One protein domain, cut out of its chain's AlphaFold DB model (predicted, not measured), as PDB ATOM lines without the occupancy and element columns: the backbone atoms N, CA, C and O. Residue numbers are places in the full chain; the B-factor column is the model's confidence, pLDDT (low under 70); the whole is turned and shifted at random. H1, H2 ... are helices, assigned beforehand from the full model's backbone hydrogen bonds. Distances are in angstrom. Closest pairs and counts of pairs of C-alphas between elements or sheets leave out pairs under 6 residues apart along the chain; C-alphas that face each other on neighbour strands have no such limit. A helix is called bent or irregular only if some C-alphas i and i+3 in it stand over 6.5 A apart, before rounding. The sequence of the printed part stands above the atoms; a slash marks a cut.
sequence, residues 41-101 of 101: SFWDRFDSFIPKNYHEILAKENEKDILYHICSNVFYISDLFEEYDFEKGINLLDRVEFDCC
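AT A GLANCE: This is residues 41 to 101 of the 101 residues of the protein "N(2)-fixation sustaining protein CowN" of Arcobacter sp. CECT 8985 (UniProt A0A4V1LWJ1). The longest helix, H2, kinked partway along, lies in the middle and makes a helical hairpin with H3 on one side, while H1 sits more loosely toward the other side. The long link of residues 50 to 65 makes a wide loop by the end of H2 where that helix begins. The printed part has 61 residues, with three named helices in the order H1, H2, H3 and no named strand; its class is all helix. It is compact, with a radius of gyration of the C-alphas of 11.9 A, and spans 34 by 28 by 18 A.

IN THESE COORDINATES: H2 is residues 66 to 83, 22.8 A from first to last C-alpha, and begins with C-alpha 66 at (-71.433, -77.390, 4.207). It has a kink of 70 degrees near residue 73 and is irregular: C-alphas 72 and 75 are 8.0 A apart. H3 is residues 87 to 100, 19.6 A long, ending with C-alpha 100 at (-80.776, -84.732, 4.199). H1 is residues 41 to 49, 13.2 A long, beginning with C-alpha 41 at (-70.045, -63.625, -8.500).

HOW THE PARTS SIT: H2 and H3 touch and form a helical hairpin; their closest C-alphas, of Phe 81 and Gly 89, are 6.1 A apart. They run opposite ways at a shallow tilt of 34.6 degrees, only just short of steep. H1 and H2 are close but not clearly touching, with the closest C-alphas, of Phe 46 and His 69, 7.9 A apart. Their lines stand at a shallow tilt of 26 degrees, opposite ways. H1 and H3 are apart. In H3 every O i to N i+4 pair is within hydrogen-bond range; in H1 4 of 5 are, and in H2 12 of 14.

THE WHOLE: The two C-alphas farthest apart, of Asn 62 and Asp 85, are 34.7 A from each other. The link from H1 to H2 is long, with 16 residues, and that from H2 to H3 is tight, with 3. The printed part has no cut and ends at residue 101, the chain's last residue. The mean pLDDT of the printed part is 96.1, and no printed residue is under 70.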
ATOM      1  N   SER A  41     -70.304 -64.252  -9.808       97.38
ATOM      2  CA  SER A  41     -70.045 -63.625  -8.500       97.38
ATOM      3  C   SER A  41     -70.885 -64.175  -7.340       97.38
ATOM      4  O   SER A  41     -70.485 -64.044  -6.179       97.38
ATOM      5  N   PHE A  42     -72.040 -64.787  -7.620       97.56
ATOM      6  CA  PHE A  42     -72.813 -65.502  -6.607       97.56
ATOM      7  C   PHE A  42     -72.054 -66.752  -6.153       97.56
ATOM      8  O   PHE A  42     -71.872 -66.944  -4.949       97.56
ATOM      9  N   TRP A  43     -71.532 -67.539  -7.096       97.88
ATOM     10  CA  TRP A  43     -70.765 -68.750  -6.802       97.88
ATOM     11  C   TRP A  43     -69.416 -68.456  -6.144       97.88
ATOM     12  O   TRP A  43     -69.014 -69.184  -5.240       97.88
ATOM     13  N   ASP A  44     -68.761 -67.345  -6.491       97.44
ATOM     14  CA  ASP A  44     -67.570 -66.878  -5.768       97.44
ATOM     15  C   ASP A  44     -67.870 -66.572  -4.295       97.44
ATOM     16  O   ASP A  44     -67.093 -66.898  -3.393       97.44
ATOM     17  N   ARG A  45     -69.025 -65.950  -4.025       96.88
ATOM     18  CA  ARG A  45     -69.462 -65.684  -2.655       96.88
ATOM     19  C   ARG A  45     -69.832 -66.974  -1.930       96.88
ATOM     20  O   ARG A  45     -69.457 -67.114  -0.769       96.88
ATOM     21  N   PHE A  46     -70.539 -67.891  -2.583       97.25
ATOM     22  CA  PHE A  46     -70.861 -69.204  -2.024       97.25
ATOM     23  C   PHE A  46     -69.584 -69.946  -1.593       97.25
ATOM     24  O   PHE A  46     -69.449 -70.324  -0.431       97.25
ATOM     25  N   ASP A  47     -68.601 -70.031  -2.489       96.38
ATOM     26  CA  ASP A  47     -67.291 -70.660  -2.270       96.38
ATOM     27  C   ASP A  47     -66.516 -70.016  -1.101       96.38
ATOM     28  O   ASP A  47     -65.814 -70.681  -0.336       96.38
ATOM     29  N   SER A  48     -66.713 -68.712  -0.866       96.44
ATOM     30  CA  SER A  48     -66.104 -68.012   0.273       96.44
ATOM     31  C   SER A  48     -66.553 -68.545   1.642       96.44
ATOM     32  O   SER A  48     -65.799 -68.409   2.609       96.44
ATOM     33  N   PHE A  49     -67.697 -69.231   1.733       96.00
ATOM     34  CA  PHE A  49     -68.160 -69.885   2.962       96.00
ATOM     35  C   PHE A  49     -67.620 -71.313   3.120       96.00
ATOM     36  O   PHE A  49     -67.478 -71.802   4.240       96.00
ATOM     37  N   ILE A  50     -67.216 -71.958   2.024       97.25
ATOM     38  CA  ILE A  50     -66.820 -73.369   2.024       97.25
ATOM     39  C   ILE A  50     -65.350 -73.529   2.458       97.25
ATOM     40  O   ILE A  50     -64.458 -72.852   1.928       97.25
ATOM     41  N   PRO A  51     -65.040 -74.358   3.472       96.00
ATOM     42  CA  PRO A  51     -63.662 -74.660   3.864       96.00
ATOM     43  C   PRO A  51     -62.932 -75.419   2.751       96.00
ATOM     44  O   PRO A  51     -63.499 -76.300   2.126       96.00
ATOM     45  N   LYS A  52     -61.643 -75.125   2.531       93.94
ATOM     46  CA  LYS A  52     -60.860 -75.765   1.451       93.94
ATOM     47  C   LYS A  52     -60.754 -77.288   1.583       93.94
ATOM     48  O   LYS A  52     -60.663 -77.974   0.577       93.94
ATOM     49  N   ASN A  53     -60.778 -77.798   2.813       94.75
ATOM     50  CA  ASN A  53     -60.744 -79.227   3.115       94.75
ATOM     51  C   ASN A  53     -62.134 -79.685   3.585       94.75
ATOM     52  O   ASN A  53     -62.258 -80.229   4.679       94.75
ATOM     53  N   TYR A  54     -63.190 -79.411   2.814       95.81
ATOM     54  CA  TYR A  54     -64.581 -79.665   3.226       95.81
ATOM     55  C   TYR A  54     -64.918 -81.142   3.484       95.81
ATOM     56  O   TYR A  54     -65.887 -81.428   4.178       95.81
ATOM     57  N   HIS A  55     -64.091 -82.075   3.005       94.88
ATOM     58  CA  HIS A  55     -64.169 -83.499   3.360       94.88
ATOM     59  C   HIS A  55     -63.731 -83.805   4.806       94.88
ATOM     60  O   HIS A  55     -64.084 -84.845   5.352       94.88
ATOM     61  N   GLU A  56     -62.965 -82.913   5.442       94.94
ATOM     62  CA  GLU A  56     -62.440 -83.075   6.811       94.94
ATOM     63  C   GLU A  56     -63.017 -82.037   7.783       94.94
ATOM     64  O   GLU A  56     -63.241 -82.316   8.961       94.94
ATOM     65  N   ILE A  57     -63.235 -80.817   7.293       94.06
ATOM     66  CA  ILE A  57     -63.700 -79.670   8.065       94.06
ATOM     67  C   ILE A  57     -65.056 -79.264   7.511       94.06
ATOM     68  O   ILE A  57     -65.141 -78.710   6.425       94.06
ATOM     69  N   LEU A  58     -66.116 -79.496   8.277       92.19
ATOM     70  CA  LEU A  58     -67.487 -79.297   7.801       92.19
ATOM     71  C   LEU A  58     -67.940 -77.831   7.826       92.19
ATOM     72  O   LEU A  58     -68.930 -77.504   7.186       92.19
ATOM     73  N   ALA A  59     -67.249 -76.943   8.549       93.69
ATOM     74  CA  ALA A  59     -67.608 -75.527   8.676       93.69
ATOM     75  C   ALA A  59     -66.370 -74.637   8.868       93.69
ATOM     76  O   ALA A  59     -65.410 -75.032   9.536       93.69
ATOM     77  N   LYS A  60     -66.405 -73.408   8.337       91.50
ATOM     78  CA  LYS A  60     -65.462 -72.348   8.736       91.50
ATOM     79  C   LYS A  60     -65.848 -71.778  10.103       91.50
ATOM     80  O   LYS A  60     -66.997 -71.862  10.530       91.50
ATOM     81  N   GLU A  61     -64.882 -71.178  10.795       90.44
ATOM     82  CA  GLU A  61     -65.137 -70.520  12.079       90.44
ATOM     83  C   GLU A  61     -66.198 -69.417  11.922       90.44
ATOM     84  O   GLU A  61     -66.059 -68.542  11.071       90.44
ATOM     85  N   ASN A  62     -67.240 -69.454  12.761       90.31
ATOM     86  CA  ASN A  62     -68.403 -68.550  12.736       90.31
ATOM     87  C   ASN A  62     -69.301 -68.629  11.485       90.31
ATOM     88  O   ASN A  62     -70.216 -67.816  11.360       90.31
ATOM     89  N   GLU A  63     -69.103 -69.615  10.611       93.31
ATOM     90  CA  GLU A  63     -69.955 -69.855   9.442       93.31
ATOM     91  C   GLU A  63     -70.868 -71.070   9.647       93.31
ATOM     92  O   GLU A  63     -70.775 -71.799  10.640       93.31
ATOM     93  N   LYS A  64     -71.800 -71.273   8.713       96.12
ATOM     94  CA  LYS A  64     -72.625 -72.485   8.676       96.12
ATOM     95  C   LYS A  64     -71.840 -73.647   8.069       96.12
ATOM     96  O   LYS A  64     -70.807 -73.455   7.430       96.12
ATOM     97  N   ASP A  65     -72.304 -74.863   8.337       97.00
ATOM     98  CA  ASP A  65     -71.669 -76.052   7.781       97.00
ATOM     99  C   ASP A  65     -72.020 -76.247   6.299       97.00
ATOM    100  O   ASP A  65     -72.933 -75.622   5.751       97.00
ATOM    101  N   ILE A  66     -71.256 -77.108   5.630       97.44
ATOM    102  CA  ILE A  66     -71.433 -77.390   4.207       97.44
ATOM    103  C   ILE A  66     -72.826 -77.939   3.893       97.44
ATOM    104  O   ILE A  66     -73.388 -77.582   2.862       97.44
ATOM    105  N   LEU A  67     -73.420 -78.734   4.790       97.56
ATOM    106  CA  LEU A  67     -74.756 -79.288   4.590       97.56
ATOM    107  C   LEU A  67     -75.805 -78.173   4.556       97.56
ATOM    108  O   LEU A  67     -76.637 -78.142   3.652       97.56
ATOM    109  N   TYR A  68     -75.728 -77.212   5.480       97.81
ATOM    110  CA  TYR A  68     -76.580 -76.029   5.450       97.81
ATOM    111  C   TYR A  68     -76.415 -75.259   4.140       97.81
ATOM    112  O   TYR A  68     -77.410 -74.843   3.544       97.81
ATOM    113  N   HIS A  69     -75.179 -75.046   3.681       97.88
ATOM    114  CA  HIS A  69     -74.933 -74.313   2.441       97.88
ATOM    115  C   HIS A  69     -75.514 -75.035   1.221       97.88
ATOM    116  O   HIS A  69     -76.137 -74.369   0.398       97.88
ATOM    117  N   ILE A  70     -75.408 -76.363   1.142       98.06
ATOM    118  CA  ILE A  70     -76.050 -77.149   0.081       98.06
ATOM    119  C   ILE A  70     -77.578 -77.073   0.189       98.06
ATOM    120  O   ILE A  70     -78.215 -76.585  -0.741       98.06
ATOM    121  N   CYS A  71     -78.180 -77.437   1.327       97.56
ATOM    122  CA  CYS A  71     -79.644 -77.451   1.463       97.56
ATOM    123  C   CYS A  71     -80.274 -76.059   1.274       97.56
ATOM    124  O   CYS A  71     -81.335 -75.932   0.669       97.56
ATOM    125  N   SER A  72     -79.629 -74.986   1.747       97.56
ATOM    126  CA  SER A  72     -80.151 -73.617   1.586       97.56
ATOM    127  C   SER A  72     -80.000 -73.047   0.173       97.56
ATOM    128  O   SER A  72     -80.627 -72.032  -0.132       97.56
ATOM    129  N   ASN A  73     -79.195 -73.683  -0.684       97.88
ATOM    130  CA  ASN A  73     -78.988 -73.276  -2.075       97.88
ATOM    131  C   ASN A  73     -79.393 -74.367  -3.078       97.88
ATOM    132  O   ASN A  73     -79.097 -74.210  -4.257       97.88
ATOM    133  N   VAL A  74     -80.094 -75.425  -2.641       97.62
ATOM    134  CA  VAL A  74     -80.455 -76.593  -3.467       97.62
ATOM    135  C   VAL A  74     -81.085 -76.183  -4.799       97.62
ATOM    136  O   VAL A  74     -80.624 -76.605  -5.848       97.62
ATOM    137  N   PHE A  75     -82.030 -75.240  -4.772       97.44
ATOM    138  CA  PHE A  75     -82.677 -74.717  -5.976       97.44
ATOM    139  C   PHE A  75     -81.681 -74.091  -6.966       97.44
ATOM    140  O   PHE A  75     -81.736 -74.376  -8.154       97.44
ATOM    141  N   TYR A  76     -80.746 -73.265  -6.484       98.19
ATOM    142  CA  TYR A  76     -79.753 -72.611  -7.344       98.19
ATOM    143  C   TYR A  76     -78.703 -73.593  -7.870       98.19
ATOM    144  O   TYR A  76     -78.188 -73.409  -8.968       98.19
ATOM    145  N   ILE A  77     -78.367 -74.620  -7.085       98.44
ATOM    146  CA  ILE A  77     -77.445 -75.679  -7.505       98.44
ATOM    147  C   ILE A  77     -78.113 -76.554  -8.576       98.44
ATOM    148  O   ILE A  77     -77.464 -76.876  -9.566       98.44
ATOM    149  N   SER A  78     -79.402 -76.881  -8.414       98.19
ATOM    150  CA  SER A  78     -80.183 -77.624  -9.414       98.19
ATOM    151  C   SER A  78     -80.248 -76.861 -10.730       98.19
ATOM    152  O   SER A  78     -79.861 -77.405 -11.756       98.19
ATOM    153  N   ASP A  79     -80.630 -75.581 -10.684       98.31
ATOM    154  CA  ASP A  79     -80.729 -74.714 -11.867       98.31
ATOM    155  C   ASP A  79     -79.391 -74.635 -12.623       98.31
ATOM    156  O   ASP A  79     -79.351 -74.786 -13.841       98.31
ATOM    157  N   LEU A  80     -78.269 -74.513 -11.897       98.44
ATOM    158  CA  LEU A  80     -76.933 -74.538 -12.495       98.44
ATOM    159  C   LEU A  80     -76.607 -75.890 -13.150       98.44
ATOM    160  O   LEU A  80     -76.046 -75.922 -14.244       98.44
ATOM    161  N   PHE A  81     -76.903 -77.009 -12.486       98.56
ATOM    162  CA  PHE A  81     -76.643 -78.327 -13.066       98.56
ATOM    163  C   PHE A  81     -77.539 -78.610 -14.277       98.56
ATOM    164  O   PHE A  81     -77.058 -79.197 -15.243       98.56
ATOM    165  N   GLU A  82     -78.796 -78.172 -14.257       98.25
ATOM    166  CA  GLU A  82     -79.734 -78.288 -15.377       98.25
ATOM    167  C   GLU A  82     -79.310 -77.429 -16.574       98.25
ATOM    168  O   GLU A  82     -79.317 -77.920 -17.699       98.25
ATOM    169  N   GLU A  83     -78.875 -76.183 -16.351       98.19
ATOM    170  CA  GLU A  83     -78.406 -75.284 -17.419       98.19
ATOM    171  C   GLU A  83     -77.254 -75.894 -18.239       98.19
ATOM    172  O   GLU A  83     -77.150 -75.654 -19.444       98.19
ATOM    173  N   TYR A  84     -76.412 -76.706 -17.595       97.94
ATOM    174  CA  TYR A  84     -75.243 -77.346 -18.197       97.94
ATOM    175  C   TYR A  84     -75.424 -78.851 -18.467       97.94
ATOM    176  O   TYR A  84     -74.436 -79.531 -18.757       97.94
ATOM    177  N   ASP A  85     -76.651 -79.381 -18.372       97.88
ATOM    178  CA  ASP A  85     -76.970 -80.809 -18.545       97.88
ATOM    179  C   ASP A  85     -76.049 -81.742 -17.713       97.88
ATOM    180  O   ASP A  85     -75.642 -82.828 -18.140       97.88
ATOM    181  N   PHE A  86     -75.672 -81.320 -16.499       98.25
ATOM    182  CA  PHE A  86     -74.677 -82.004 -15.670       98.25
ATOM    183  C   PHE A  86     -75.302 -83.116 -14.813       98.25
ATOM    184  O   PHE A  86     -75.397 -83.019 -13.587       98.25
ATOM    185  N   GLU A  87     -75.698 -84.215 -15.467       97.94
ATOM    186  CA  GLU A  87     -76.432 -85.342 -14.860       97.94
ATOM    187  C   GLU A  87     -75.795 -85.884 -13.570       97.94
ATOM    188  O   GLU A  87     -76.495 -86.268 -12.631       97.94
ATOM    189  N   LYS A  88     -74.457 -85.926 -13.494       97.88
ATOM    190  CA  LYS A  88     -73.751 -86.370 -12.283       97.88
ATOM    191  C   LYS A  88     -74.111 -85.496 -11.078       97.88
ATOM    192  O   LYS A  88     -74.371 -86.033 -10.004       97.88
ATOM    193  N   GLY A  89     -74.108 -84.175 -11.259       97.62
ATOM    194  CA  GLY A  89     -74.454 -83.214 -10.216       97.62
ATOM    195  C   GLY A  89     -75.915 -83.330  -9.800       97.62
ATOM    196  O   GLY A  89     -76.185 -83.413  -8.605       97.62
ATOM    197  N   ILE A  90     -76.826 -83.437 -10.774       98.31
ATOM    198  CA  ILE A  90     -78.272 -83.601 -10.540       98.31
ATOM    199  C   ILE A  90     -78.537 -84.825  -9.655       98.31
ATOM    200  O   ILE A  90     -79.116 -84.699  -8.583       98.31
ATOM    201  N   ASN A  91     -78.006 -85.996 -10.022       97.88
ATOM    202  CA  ASN A  91     -78.225 -87.229  -9.256       97.88
ATOM    203  C   ASN A  91     -77.679 -87.163  -7.816       97.88
ATOM    204  O   ASN A  91     -78.238 -87.773  -6.902       97.88
ATOM    205  N   LEU A  92     -76.559 -86.464  -7.605       97.88
ATOM    206  CA  LEU A  92     -75.993 -86.264  -6.268       97.88
ATOM    207  C   LEU A  92     -76.836 -85.287  -5.444       97.88
ATOM    208  O   LEU A  92     -77.045 -85.525  -4.253       97.88
ATOM    209  N   LEU A  93     -77.323 -84.215  -6.070       97.81
ATOM    210  CA  LEU A  93     -78.158 -83.212  -5.424       97.81
ATOM    211  C   LEU A  93     -79.522 -83.785  -5.036       97.81
ATOM    212  O   LEU A  93     -79.904 -83.641  -3.880       97.81
ATOM    213  N   ASP A  94     -80.183 -84.512  -5.941       96.50
ATOM    214  CA  ASP A  94     -81.458 -85.196  -5.690       96.50
ATOM    215  C   ASP A  94     -81.358 -86.135  -4.487       96.50
ATOM    216  O   ASP A  94     -82.259 -86.219  -3.655       96.50
ATOM    217  N   ARG A  95     -80.227 -86.839  -4.366       93.94
ATOM    218  CA  ARG A  95     -79.946 -87.713  -3.227       93.94
ATOM    219  C   ARG A  95     -79.802 -86.921  -1.929       93.94
ATOM    220  O   ARG A  95     -80.406 -87.304  -0.932       93.94
ATOM    221  N   VAL A  96     -79.029 -85.835  -1.918       94.94
ATOM    222  CA  VAL A  96     -78.888 -84.979  -0.723       94.94
ATOM    223  C   VAL A  96     -80.220 -84.346  -0.340       94.94
ATOM    224  O   VAL A  96     -80.564 -84.335   0.840       94.94
ATOM    225  N   GLU A  97     -80.985 -83.853  -1.312       94.88
ATOM    226  CA  GLU A  97     -82.308 -83.287  -1.076       94.88
ATOM    227  C   GLU A  97     -83.247 -84.348  -0.502       94.88
ATOM    228  O   GLU A  97     -83.870 -84.129   0.530       94.88
ATOM    229  N   PHE A  98     -83.287 -85.542  -1.092       92.25
ATOM    230  CA  PHE A  98     -84.160 -86.609  -0.620       92.25
ATOM    231  C   PHE A  98     -83.724 -87.256   0.695       92.25
ATOM    232  O   PHE A  98     -84.592 -87.818   1.355       92.25
ATOM    233  N   ASP A  99     -82.448 -87.215   1.093       91.69
ATOM    234  CA  ASP A  99     -81.950 -87.885   2.308       91.69
ATOM    235  C   ASP A  99     -81.675 -86.920   3.469       91.69
ATOM    236  O   ASP A  99     -81.949 -87.255   4.627       91.69
ATOM    237  N   CYS A 100     -81.289 -85.669   3.193       90.25
ATOM    238  CA  CYS A 100     -80.776 -84.732   4.199       90.25
ATOM    239  C   CYS A 100     -81.446 -83.350   4.256       90.25
ATOM    240  O   CYS A 100     -81.298 -82.675   5.280       90.25
ATOM    241  N   CYS A 101     -82.191 -82.952   3.219       88.44
ATOM    242  CA  CYS A 101     -83.007 -81.736   3.202       88.44
ATOM    243  C   CYS A 101     -84.526 -82.067   3.263       88.44
ATOM    244  O   CYS A 101     -85.268 -81.219   3.786       88.44
TER     245      CYS A 101